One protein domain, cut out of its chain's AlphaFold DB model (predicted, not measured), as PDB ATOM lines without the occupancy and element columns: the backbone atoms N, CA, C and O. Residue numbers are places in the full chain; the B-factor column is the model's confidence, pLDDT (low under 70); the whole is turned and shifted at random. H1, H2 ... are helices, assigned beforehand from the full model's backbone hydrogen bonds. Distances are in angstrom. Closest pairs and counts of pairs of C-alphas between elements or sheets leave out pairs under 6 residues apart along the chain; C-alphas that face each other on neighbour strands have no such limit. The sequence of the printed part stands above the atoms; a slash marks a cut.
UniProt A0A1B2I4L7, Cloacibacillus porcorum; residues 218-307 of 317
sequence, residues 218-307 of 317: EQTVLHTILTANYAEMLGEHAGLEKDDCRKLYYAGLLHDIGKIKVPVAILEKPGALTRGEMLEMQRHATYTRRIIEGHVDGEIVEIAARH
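AT A GLANCE: This is residues 218 to 307 of the 317 residues of a protein of Cloacibacillus porcorum (UniProt A0A1B2I4L7). Look for two helical hairpins, H1 with H2 and H5 with H6, joined where H6 packs on H2; short H3 packs on H5, and small H4 lies near it. The printed part has 90 residues, of which 66 are in six named helices, H1 to H6 in order along the chain, with no named strand; its class is all helix, and it is only just compact, close to loose: radius of gyration of the C-alphas 14.1 A, spans 41 by 27 by 20 A.

IN THESE COORDINATES: Find C-alpha 220 at (134.202, 134.465, 145.914); H1 runs 25.5 A to residue 237. Next come H2, residues 242 to 254, 18.5 A, H3, 257 to 261, and H4, 264 to 267. H5, 275 to 292, 27.3 A, has a kink of 26 degrees near residue 286; H6, 298 to 305, ends at (140.509, 148.025, 138.454).

HOW THE PARTS SIT: Start at the hub, H5: it touches H3, closest C-alphas Gly 258 and Thr 288, 4.1 A, and only just H4, with 3 pairs within 8 A, closest Ile 266 and Glu 277, 6.2 A. With residues 285 to 292 alone it touches H6, a hairpin at a shallow tilt of 17 degrees, closest C-alphas Ala 285 and Ala 305, 5.0 A. H6 touches H2, closest C-alphas Ala 304 and Ala 251, 4.4 A. H1 and H2 form a hairpin, closest C-alphas Ala 228 and Gly 252, 4.0 A. O i to N i+4 pairs are within hydrogen-bond range throughout H1, H2 and H6, 10 of 14 in H5, 0 of 1 in H3, where 2 of 2 i+3 pairs are; H4 is too short.

THE WHOLE: The farthest C-alphas, Glu 241 and Thr 274, are 41.5 A apart. The printed part has no cut and no long link; the model's pLDDT is under 70 at residues 218 to 220.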
ATOM      1  N   GLU A 218     129.749 130.826 146.166       59.06
ATOM      2  CA  GLU A 218     130.522 130.195 147.251       59.06
ATOM      3  C   GLU A 218     132.038 130.388 147.144       59.06
ATOM      4  O   GLU A 218     132.733 130.393 148.159       59.06
ATOM      5  N   GLN A 219     132.565 130.557 145.931       58.78
ATOM      6  CA  GLN A 219     134.010 130.624 145.706       58.78
ATOM      7  C   GLN A 219     134.596 132.026 145.933       58.78
ATOM      8  O   GLN A 219     135.807 132.162 146.107       58.78
ATOM      9  N   THR A 220     133.759 133.064 145.966       66.69
ATOM     10  CA  THR A 220     134.202 134.465 145.914       66.69
ATOM     11  C   THR A 220     134.582 135.049 147.274       66.69
ATOM     12  O   THR A 220     135.638 135.664 147.365       66.69
ATOM     13  N   VAL A 221     133.841 134.780 148.360       70.81
ATOM     14  CA  VAL A 221     134.123 135.409 149.673       70.81
ATOM     15  C   VAL A 221     135.525 135.053 150.189       70.81
ATOM     16  O   VAL A 221     136.295 135.929 150.587       70.81
ATOM     17  N   LEU A 222     135.886 133.763 150.165       73.44
ATOM     18  CA  LEU A 222     137.204 133.309 150.619       73.44
ATOM     19  C   LEU A 222     138.323 133.863 149.727       73.44
ATOM     20  O   LEU A 222     139.356 134.291 150.237       73.44
ATOM     21  N   HIS A 223     138.111 133.872 148.408       82.00
ATOM     22  CA  HIS A 223     139.055 134.430 147.440       82.00
ATOM     23  C   HIS A 223     139.325 135.911 147.708       82.00
ATOM     24  O   HIS A 223     140.488 136.314 147.773       82.00
ATOM     25  N   THR A 224     138.277 136.701 147.939       83.69
ATOM     26  CA  THR A 224     138.378 138.132 148.233       83.69
ATOM     27  C   THR A 224     139.161 138.388 149.520       83.69
ATOM     28  O   THR A 224     140.104 139.181 149.523       83.69
ATOM     29  N   ILE A 225     138.848 137.656 150.598       81.56
ATOM     30  CA  ILE A 225     139.563 137.778 151.879       81.56
ATOM     31  C   ILE A 225     141.041 137.417 151.711       81.56
ATOM     32  O   ILE A 225     141.913 138.177 152.134       81.56
ATOM     33  N   LEU A 226     141.344 136.267 151.101       86.00
ATOM     34  CA  LEU A 226     142.724 135.812 150.935       86.00
ATOM     35  C   LEU A 226     143.527 136.767 150.048       86.00
ATOM     36  O   LEU A 226     144.643 137.128 150.406       86.00
ATOM     37  N   THR A 227     142.952 137.215 148.932       91.06
ATOM     38  CA  THR A 227     143.608 138.141 147.999       91.06
ATOM     39  C   THR A 227     143.946 139.468 148.673       91.06
ATOM     40  O   THR A 227     145.073 139.937 148.539       91.06
ATOM     41  N   ALA A 228     143.020 140.037 149.452       90.44
ATOM     42  CA  ALA A 228     143.260 141.267 150.205       90.44
ATOM     43  C   ALA A 228     144.401 141.123 151.223       90.44
ATOM     44  O   ALA A 228     145.330 141.931 151.231       90.44
ATOM     45  N   ASN A 229     144.369 140.063 152.037       88.94
ATOM     46  CA  ASN A 229     145.406 139.812 153.041       88.94
ATOM     47  C   ASN A 229     146.771 139.546 152.390       88.94
ATOM     48  O   ASN A 229     147.783 140.082 152.830       88.94
ATOM     49  N   TYR A 230     146.820 138.758 151.311       94.56
ATOM     50  CA  TYR A 230     148.071 138.511 150.599       94.56
ATOM     51  C   TYR A 230     148.629 139.777 149.952       94.56
ATOM     52  O   TYR A 230     149.839 139.981 150.005       94.56
ATOM     53  N   ALA A 231     147.784 140.635 149.378       94.69
ATOM     54  CA  ALA A 231     148.227 141.901 148.801       94.69
ATOM     55  C   ALA A 231     148.887 142.804 149.858       94.69
ATOM     56  O   ALA A 231     149.972 143.331 149.613       94.69
ATOM     57  N   GLU A 232     148.284 142.917 151.045       94.69
ATOM     58  CA  GLU A 232     148.854 143.662 152.174       94.69
ATOM     59  C   GLU A 232     150.197 143.077 152.619       94.69
ATOM     60  O   GLU A 232     151.211 143.776 152.618       94.69
ATOM     61  N   MET A 233     150.230 141.774 152.920       94.62
ATOM     62  CA  MET A 233     151.432 141.085 153.392       94.62
ATOM     63  C   MET A 233     152.584 141.169 152.386       94.62
ATOM     64  O   MET A 233     153.744 141.302 152.781       94.62
ATOM     65  N   LEU A 234     152.289 141.083 151.085       96.25
ATOM     66  CA  LEU A 234     153.289 141.238 150.028       96.25
ATOM     67  C   LEU A 234     153.821 142.672 149.967       96.25
ATOM     68  O   LEU A 234     155.026 142.851 149.802       96.25
ATOM     69  N   GLY A 235     152.957 143.676 150.142       96.19
ATOM     70  CA  GLY A 235     153.367 145.075 150.254       96.19
ATOM     71  C   GLY A 235     154.301 145.313 151.439       96.19
ATOM     72  O   GLY A 235     155.362 145.920 151.281       96.19
ATOM     73  N   GLU A 236     153.968 144.750 152.603       96.06
ATOM     74  CA  GLU A 236     154.811 144.827 153.801       96.06
ATOM     75  C   GLU A 236     156.184 144.184 153.567       96.06
ATOM     76  O   GLU A 236     157.216 144.777 153.883       96.06
ATOM     77  N   HIS A 237     156.217 142.996 152.956       97.12
ATOM     78  CA  HIS A 237     157.470 142.306 152.632       97.12
ATOM     79  C   HIS A 237     158.295 143.037 151.567       97.12
ATOM     80  O   HIS A 237     159.522 142.944 151.577       97.12
ATOM     81  N   ALA A 238     157.645 143.772 150.663       96.62
ATOM     82  CA  ALA A 238     158.303 144.621 149.676       96.62
ATOM     83  C   ALA A 238     158.843 145.937 150.273       96.62
ATOM     84  O   ALA A 238     159.524 146.683 149.570       96.62
ATOM     85  N   GLY A 239     158.578 146.213 151.555       97.06
ATOM     86  CA  GLY A 239     159.033 147.419 152.245       97.06
ATOM     87  C   GLY A 239     158.215 148.666 151.913       97.06
ATOM     88  O   GLY A 239     158.741 149.773 152.035       97.06
ATOM     89  N   LEU A 240     156.961 148.501 151.478       96.94
ATOM     90  CA  LEU A 240     156.048 149.622 151.266       96.94
ATOM     91  C   LEU A 240     155.659 150.277 152.597       96.94
ATOM     92  O   LEU A 240     155.722 149.666 153.668       96.94
ATOM     93  N   GLU A 241     155.248 151.542 152.532       96.38
ATOM     94  CA  GLU A 241     154.734 152.238 153.704       96.38
ATOM     95  C   GLU A 241     153.378 151.667 154.132       96.38
ATOM     96  O   GLU A 241     152.611 151.132 153.332       96.38
ATOM     97  N   LYS A 242     153.040 151.828 155.417       91.56
ATOM     98  CA  LYS A 242     151.788 151.296 155.981       91.56
ATOM     99  C   LYS A 242     150.536 151.784 155.249       91.56
ATOM    100  O   LYS A 242     149.552 151.052 155.197       91.56
ATOM    101  N   ASP A 243     150.549 153.013 154.738       90.44
ATOM    102  CA  ASP A 243     149.421 153.564 153.982       90.44
ATOM    103  C   ASP A 243     149.238 152.846 152.635       90.44
ATOM    104  O   ASP A 243     148.120 152.489 152.271       90.44
ATOM    105  N   ASP A 244     150.334 152.522 151.949       94.25
ATOM    106  CA  ASP A 244     150.301 151.789 150.683       94.25
ATOM    107  C   ASP A 244     149.915 150.319 150.881       94.25
ATOM    108  O   ASP A 244     149.104 149.790 150.119       94.25
ATOM    109  N   CYS A 245     150.401 149.665 151.943       93.25
ATOM    110  CA  CYS A 245     149.949 148.316 152.311       93.25
ATOM    111  C   CYS A 245     148.436 148.279 152.555       93.25
ATOM    112  O   CYS A 245     147.738 147.393 152.064       93.25
ATOM    113  N   ARG A 246     147.912 149.298 153.242       88.31
ATOM    114  CA  ARG A 246     146.474 149.469 153.445       88.31
ATOM    115  C   ARG A 246     145.738 149.661 152.121       88.31
ATOM    116  O   ARG A 246     144.747 148.981 151.879       88.31
ATOM    117  N   LYS A 247     146.217 150.527 151.224       91.50
ATOM    118  CA  LYS A 247     145.617 150.684 149.884       91.50
ATOM    119  C   LYS A 247     145.586 149.362 149.109       91.50
ATOM    120  O   LYS A 247     144.567 149.072 148.485       91.50
ATOM    121  N   LEU A 248     146.642 148.546 149.187       94.12
ATOM    122  CA  LEU A 248     146.686 147.208 148.581       94.12
ATOM    123  C   LEU A 248     145.634 146.270 149.175       94.12
ATOM    124  O   LEU A 248     144.924 145.607 148.421       94.12
ATOM    125  N   TYR A 249     145.492 146.257 150.501       91.00
ATOM    126  CA  TYR A 249     144.448 145.499 151.183       91.00
ATOM    127  C   TYR A 249     143.052 145.869 150.657       91.00
ATOM    128  O   TYR A 249     142.284 145.004 150.233       91.00
ATOM    129  N   TYR A 250     142.734 147.166 150.597       86.44
ATOM    130  CA  TYR A 250     141.421 147.635 150.143       86.44
ATOM    131  C   TYR A 250     141.182 147.413 148.660       86.44
ATOM    132  O   TYR A 250     140.071 147.064 148.262       86.44
ATOM    133  N   ALA A 251     142.216 147.578 147.842       91.56
ATOM    134  CA  ALA A 251     142.125 147.251 146.436       91.56
ATOM    135  C   ALA A 251     141.853 145.755 146.241       91.56
ATOM    136  O   ALA A 251     140.996 145.401 145.438       91.56
ATOM    137  N   GLY A 252     142.503 144.892 147.026       90.88
ATOM    138  CA  GLY A 252     142.247 143.454 147.042       90.88
ATOM    139  C   GLY A 252     140.842 143.090 147.525       90.88
ATOM    140  O   GLY A 252     140.239 142.179 146.970       90.88
ATOM    141  N   LEU A 253     140.259 143.820 148.480       86.31
ATOM    142  CA  LEU A 253     138.856 143.618 148.863       86.31
ATOM    143  C   LEU A 253     137.883 144.022 147.747       86.31
ATOM    144  O   LEU A 253     136.874 143.363 147.534       86.31
ATOM    145  N   LEU A 254     138.172 145.107 147.030       86.69
ATOM    146  CA  LEU A 254     137.256 145.683 146.041       86.69
ATOM    147  C   LEU A 254     137.458 145.153 144.614       86.69
ATOM    148  O   LEU A 254     136.612 145.422 143.762       86.69
ATOM    149  N   HIS A 255     138.549 144.432 144.333       90.56
ATOM    150  CA  HIS A 255     138.976 144.102 142.964       90.56
ATOM    151  C   HIS A 255     137.885 143.419 142.127       90.56
ATOM    152  O   HIS A 255     137.689 143.747 140.953       90.56
ATOM    153  N   ASP A 256     137.121 142.541 142.767       88.50
ATOM    154  CA  ASP A 256     136.132 141.678 142.135       88.50
ATOM    155  C   ASP A 256     134.689 142.179 142.270       88.50
ATOM    156  O   ASP A 256     133.770 141.532 141.770       88.50
ATOM    157  N   ILE A 257     134.464 143.361 142.862       84.50
ATOM    158  CA  ILE A 257     133.113 143.898 143.103       84.50
ATOM    159  C   ILE A 257     132.269 143.983 141.820       84.50
ATOM    160  O   ILE A 257     131.050 143.813 141.840       84.50
ATOM    161  N   GLY A 258     132.911 144.192 140.668       85.44
ATOM    162  CA  GLY A 258     132.268 144.223 139.361       85.44
ATOM    163  C   GLY A 258     131.721 142.884 138.865       85.44
ATOM    164  O   GLY A 258     130.917 142.889 137.926       85.44
ATOM    165  N   LYS A 259     132.080 141.746 139.483       84.75
ATOM    166  CA  LYS A 259     131.532 140.419 139.138       84.75
ATOM    167  C   LYS A 259     130.023 140.356 139.329       84.75
ATOM    168  O   LYS A 259     129.355 139.593 138.643       84.75
ATOM    169  N   ILE A 260     129.470 141.249 140.145       78.12
ATOM    170  CA  ILE A 260     128.029 141.442 140.304       78.12
ATOM    171  C   ILE A 260     127.267 141.697 138.998       78.12
ATOM    172  O   ILE A 260     126.080 141.393 138.897       78.12
ATOM    173  N   LYS A 261     127.933 142.285 137.997       83.25
ATOM    174  CA  LYS A 261     127.350 142.556 136.678       83.25
ATOM    175  C   LYS A 261     127.548 141.408 135.692       83.25
ATOM    176  O   LYS A 261     126.936 141.437 134.629       83.25
ATOM    177  N   VAL A 262     128.356 140.406 136.037       85.00
ATOM    178  CA  VAL A 262     128.556 139.209 135.218       85.00
ATOM    179  C   VAL A 262     127.394 138.237 135.476       85.00
ATOM    180  O   VAL A 262     127.071 137.961 136.631       85.00
ATOM    181  N   PRO A 263     126.734 137.701 134.432       85.00
ATOM    182  CA  PRO A 263     125.667 136.717 134.604       85.00
ATOM    183  C   PRO A 263     126.111 135.494 135.422       85.00
ATOM    184  O   PRO A 263     127.167 134.925 135.149       85.00
ATOM    185  N   VAL A 264     125.268 135.027 136.353       78.25
ATOM    186  CA  VAL A 264     125.557 133.852 137.210       78.25
ATOM    187  C   VAL A 264     125.884 132.612 136.375       78.25
ATOM    188  O   VAL A 264     126.846 131.913 136.664       78.25
ATOM    189  N   ALA A 265     125.172 132.394 135.264       83.00
ATOM    190  CA  ALA A 265     125.435 131.281 134.348       83.00
ATOM    191  C   ALA A 265     126.840 131.307 133.708       83.00
ATOM    192  O   ALA A 265     127.304 130.276 133.229       83.00
ATOM    193  N   ILE A 266     127.499 132.473 133.671       88.44
ATOM    194  CA  ILE A 266     128.901 132.623 133.258       88.44
ATOM    195  C   ILE A 266     129.819 132.465 134.473       88.44
ATOM    196  O   ILE A 266     130.819 131.760 134.381       88.44
ATOM    197  N   LEU A 267     129.477 133.100 135.597       82.00
ATOM    198  CA  LEU A 267     130.266 133.076 136.831       82.00
ATOM    199  C   LEU A 267     130.446 131.660 137.394       82.00
ATOM    200  O   LEU A 267     131.553 131.294 137.776       82.00
ATOM    201  N   GLU A 268     129.384 130.858 137.380       80.56
ATOM    202  CA  GLU A 268     129.341 129.511 137.962       80.56
ATOM    203  C   GLU A 268     129.347 128.406 136.898       80.56
ATOM    204  O   GLU A 268     128.985 127.258 137.166       80.56
ATOM    205  N   LYS A 269     129.745 128.733 135.661       84.69
ATOM    206  CA  LYS A 269     129.721 127.771 134.558       84.69
ATOM    207  C   LYS A 269     130.614 126.560 134.872       84.69
ATOM    208  O   LYS A 269     131.824 126.727 135.043       84.69
ATOM    209  N   PRO A 270     130.082 125.322 134.851       82.38
ATOM    210  CA  PRO A 270     130.921 124.141 134.973       82.38
ATOM    211  C   PRO A 270     131.740 123.957 133.687       82.38
ATOM    212  O   PRO A 270     131.200 123.682 132.614       82.38
ATOM    213  N   GLY A 271     133.061 124.102 133.793       87.69
ATOM    214  CA  GLY A 271     134.003 123.917 132.686       87.69
ATOM    215  C   GLY A 271     134.486 125.223 132.051       87.69
ATOM    216  O   GLY A 271     134.399 126.298 132.635       87.69
ATOM    217  N   ALA A 272     135.072 125.130 130.855       92.12
ATOM    218  CA  ALA A 272     135.700 126.282 130.213       92.12
ATOM    219  C   ALA A 272     134.667 127.290 129.679       92.12
ATOM    220  O   ALA A 272     133.679 126.918 129.038       92.12
ATOM    221  N   LEU A 273     134.950 128.581 129.873       94.06
ATOM    222  CA  LEU A 273     134.212 129.664 129.230       94.06
ATOM    223  C   LEU A 273     134.502 129.684 127.724       94.06
ATOM    224  O   LEU A 273     135.638 129.518 127.276       94.06
ATOM    225  N   THR A 274     133.471 129.941 126.931       96.50
ATOM    226  CA  THR A 274     133.621 130.310 125.522       96.50
ATOM    227  C   THR A 274     134.304 131.672 125.413       96.50
ATOM    228  O   THR A 274     134.353 132.451 126.364       96.50
ATOM    229  N   ARG A 275     134.795 132.020 124.219       95.38
ATOM    230  CA  ARG A 275     135.429 133.326 123.987       95.38
ATOM    231  C   ARG A 275     134.508 134.504 124.333       95.38
ATOM    232  O   ARG A 275     134.984 135.481 124.897       95.38
ATOM    233  N   GLY A 276     133.219 134.418 123.997       95.94
ATOM    234  CA  GLY A 276     132.246 135.470 124.314       95.94
ATOM    235  C   GLY A 276     131.996 135.596 125.817       95.94
ATOM    236  O   GLY A 276     132.007 136.699 126.349       95.94
ATOM    237  N   GLU A 277     131.859 134.464 126.508       95.62
ATOM    238  CA  GLU A 277     131.685 134.433 127.966       95.62
ATOM    239  C   GLU A 277     132.931 134.934 128.703       95.62
ATOM    240  O   GLU A 277     132.805 135.661 129.679       95.62
ATOM    241  N   MET A 278     134.131 134.611 128.210       94.44
ATOM    242  CA  MET A 278     135.380 135.150 128.750       94.44
ATOM    243  C   MET A 278     135.461 136.668 128.555       94.44
ATOM    244  O   MET A 278     135.856 137.370 129.475       94.44
ATOM    245  N   LEU A 279     135.069 137.198 127.390       93.94
ATOM    246  CA  LEU A 279     135.031 138.650 127.178       93.94
ATOM    247  C   LEU A 279     134.060 139.338 128.141       93.94
ATOM    248  O   LEU A 279     134.393 140.392 128.664       93.94
ATOM    249  N   GLU A 280     132.894 138.745 128.405       94.44
ATOM    250  CA  GLU A 280     131.959 139.279 129.400       94.44
ATOM    251  C   GLU A 280     132.530 139.183 130.820       94.44
ATOM    252  O   GLU A 280     132.478 140.163 131.559       94.44
ATOM    253  N   MET A 281     133.163 138.057 131.171       92.19
ATOM    254  CA  MET A 281     133.862 137.886 132.446       92.19
ATOM    255  C   MET A 281     134.899 138.992 132.655       92.19
ATOM    256  O   MET A 281     134.902 139.620 133.704       92.19
ATOM    257  N   GLN A 282     135.730 139.305 131.655       94.00
ATOM    258  CA  GLN A 282     136.771 140.340 131.755       94.00
ATOM    259  C   GLN A 282     136.227 141.740 132.076       94.00
ATOM    260  O   GLN A 282     136.932 142.565 132.659       94.00
ATOM    261  N   ARG A 283     134.962 142.027 131.740       93.88
ATOM    262  CA  ARG A 283     134.351 143.342 131.992       93.88
ATOM    263  C   ARG A 283     134.151 143.632 133.472       93.88
ATOM    264  O   ARG A 283     133.981 144.807 133.798       93.88
ATOM    265  N   HIS A 284     134.217 142.626 134.354       91.50
ATOM    266  CA  HIS A 284     134.119 142.846 135.798       91.50
ATOM    267  C   HIS A 284     135.134 143.886 136.282       91.50
ATOM    268  O   HIS A 284     134.761 144.738 137.069       91.50
ATOM    269  N   ALA A 285     136.353 143.922 135.744       93.56
ATOM    270  CA  ALA A 285     137.355 144.903 136.146       93.56
ATOM    271  C   ALA A 285     136.949 146.353 135.789       93.56
ATOM    272  O   ALA A 285     137.075 147.283 136.591       93.56
ATOM    273  N   THR A 286     136.355 146.551 134.608       93.81
ATOM    274  CA  THR A 286     135.771 147.842 134.199       93.81
ATOM    275  C   THR A 286     134.538 148.193 135.032       93.81
ATOM    276  O   THR A 286     134.316 149.364 135.348       93.81
ATOM    277  N   TYR A 287     133.721 147.200 135.392       90.06
ATOM    278  CA  TYR A 287     132.591 147.399 136.296       90.06
ATOM    279  C   TYR A 287     133.067 147.784 137.696       90.06
ATOM    280  O   TYR A 287     132.543 148.756 138.228       90.06
ATOM    281  N   THR A 288     134.103 147.130 138.231       89.62
ATOM    282  CA  THR A 288     134.744 147.466 139.507       89.62
ATOM    283  C   THR A 288     135.076 148.948 139.547       89.62
ATOM    284  O   THR A 288     134.549 149.645 140.407       89.62
ATOM    285  N   ARG A 289     135.826 149.465 138.557       92.69
ATOM    286  CA  ARG A 289     136.132 150.903 138.458       92.69
ATOM    287  C   ARG A 289     134.880 151.767 138.554       92.69
ATOM    288  O   ARG A 289     134.807 152.635 139.412       92.69
ATOM    289  N   ARG A 290     133.888 151.513 137.695       88.88
ATOM    290  CA  ARG A 290     132.654 152.316 137.629       88.88
ATOM    291  C   ARG A 290     131.872 152.331 138.941       88.88
ATOM    292  O   ARG A 290     131.141 153.283 139.179       88.88
ATOM    293  N   ILE A 291     131.976 151.271 139.739       82.06
ATOM    294  CA  ILE A 291     131.258 151.129 141.008       82.06
ATOM    295  C   ILE A 291     131.929 151.942 142.116       82.06
ATOM    296  O   ILE A 291     131.232 152.523 142.942       82.06
ATOM    297  N   ILE A 292     133.262 151.968 142.158       84.12
ATOM    298  CA  ILE A 292     134.017 152.543 143.287       84.12
ATOM    299  C   ILE A 292     134.572 153.948 143.001       84.12
ATOM    300  O   ILE A 292     134.935 154.675 143.929       84.12
ATOM    301  N   GLU A 293     134.635 154.353 141.732       87.44
ATOM    302  CA  GLU A 293     135.114 155.670 141.314       87.44
ATOM    303  C   GLU A 293     134.264 156.800 141.914       87.44
ATOM    304  O   GLU A 293     133.037 156.765 141.902       87.44
ATOM    305  N   GLY A 294     134.928 157.810 142.486       82.44
ATOM    306  CA  GLY A 294     134.261 158.911 143.188       82.44
ATOM    307  C   GLY A 294     133.770 158.570 144.598       82.44
ATOM    308  O   GLY A 294     133.178 159.426 145.254       82.44
ATOM    309  N   HIS A 295     134.024 157.354 145.092       75.38
ATOM    310  CA  HIS A 295     133.641 156.922 146.439       75.38
ATOM    311  C   HIS A 295     134.828 156.516 147.317       75.38
ATOM    312  O   HIS A 295     134.770 156.704 148.538       75.38
ATOM    313  N   VAL A 296     135.895 156.009 146.695       79.81
ATOM    314  CA  VAL A 296     137.145 155.615 147.355       79.81
ATOM    315  C   VAL A 296     138.339 156.401 146.819       79.81
ATOM    316  O   VAL A 296     138.233 157.123 145.828       79.81
ATOM    317  N   ASP A 297     139.473 156.274 147.503       85.31
ATOM    318  CA  ASP A 297     140.751 156.833 147.063       85.31
ATOM    319  C   ASP A 297     141.102 156.402 145.626       85.31
ATOM    320  O   ASP A 297     140.983 155.226 145.282       85.31
ATOM    321  N   GLY A 298     141.542 157.348 144.793       89.56
ATOM    322  CA  GLY A 298     141.821 157.104 143.376       89.56
ATOM    323  C   GLY A 298     142.891 156.038 143.132       89.56
ATOM    324  O   GLY A 298     142.772 155.278 142.174       89.56
ATOM    325  N   GLU A 299     143.891 155.910 144.007       92.81
ATOM    326  CA  GLU A 299     144.909 154.861 143.873       92.81
ATOM    327  C   GLU A 299     144.316 153.473 144.122       92.81
ATOM    328  O   GLU A 299     144.615 152.532 143.388       92.81
ATOM    329  N   ILE A 300     143.403 153.353 145.092       92.06
ATOM    330  CA  ILE A 300     142.665 152.108 145.340       92.06
ATOM    331  C   ILE A 300     141.839 151.742 144.103       92.06
ATOM    332  O   ILE A 300     141.837 150.578 143.703       92.06
ATOM    333  N   VAL A 301     141.186 152.724 143.461       92.19
ATOM    334  CA  VAL A 301     140.447 152.503 142.205       92.19
ATOM    335  C   VAL A 301     141.363 151.956 141.116       92.19
ATOM    336  O   VAL A 301     141.003 150.990 140.446       92.19
ATOM    337  N   GLU A 302     142.541 152.554 140.929       95.44
ATOM    338  CA  GLU A 302     143.494 152.118 139.910       95.44
ATOM    339  C   GLU A 302     143.983 150.690 140.153       95.44
ATOM    340  O   GLU A 302     143.952 149.878 139.227       95.44
ATOM    341  N   ILE A 303     144.380 150.364 141.386       95.44
ATOM    342  CA  ILE A 303     144.878 149.030 141.744       95.44
ATOM    343  C   ILE A 303     143.760 147.989 141.588       95.44
ATOM    344  O   ILE A 303     143.953 146.975 140.917       95.44
ATOM    345  N   ALA A 304     142.576 148.255 142.151       93.38
ATOM    346  CA  ALA A 304     141.438 147.339 142.103       93.38
ATOM    347  C   ALA A 304     140.952 147.119 140.670       93.38
ATOM    348  O   ALA A 304     140.634 145.998 140.296       93.38
ATOM    349  N   ALA A 305     140.912 148.164 139.844       94.62
ATOM    350  CA  ALA A 305     140.509 148.025 138.454       94.62
ATOM    351  C   ALA A 305     141.566 147.281 137.634       94.62
ATOM    352  O   ALA A 305     141.191 146.493 136.786       94.62
ATOM    353  N   ARG A 306     142.866 147.488 137.873       94.25
ATOM    354  CA  ARG A 306     143.957 146.934 137.047       94.25
ATOM    355  C   ARG A 306     144.547 145.617 137.544       94.25
ATOM    356  O   ARG A 306     145.613 145.219 137.091       94.25
ATOM    357  N   HIS A 307     143.867 144.908 138.437       93.88
ATOM    358  CA  HIS A 307     144.392 143.682 139.048       93.88
ATOM    359  C   HIS A 307     144.643 142.526 138.053       93.88
ATOM    360  O   HIS A 307     145.386 141.595 138.360       93.88
TER     361      HIS A 307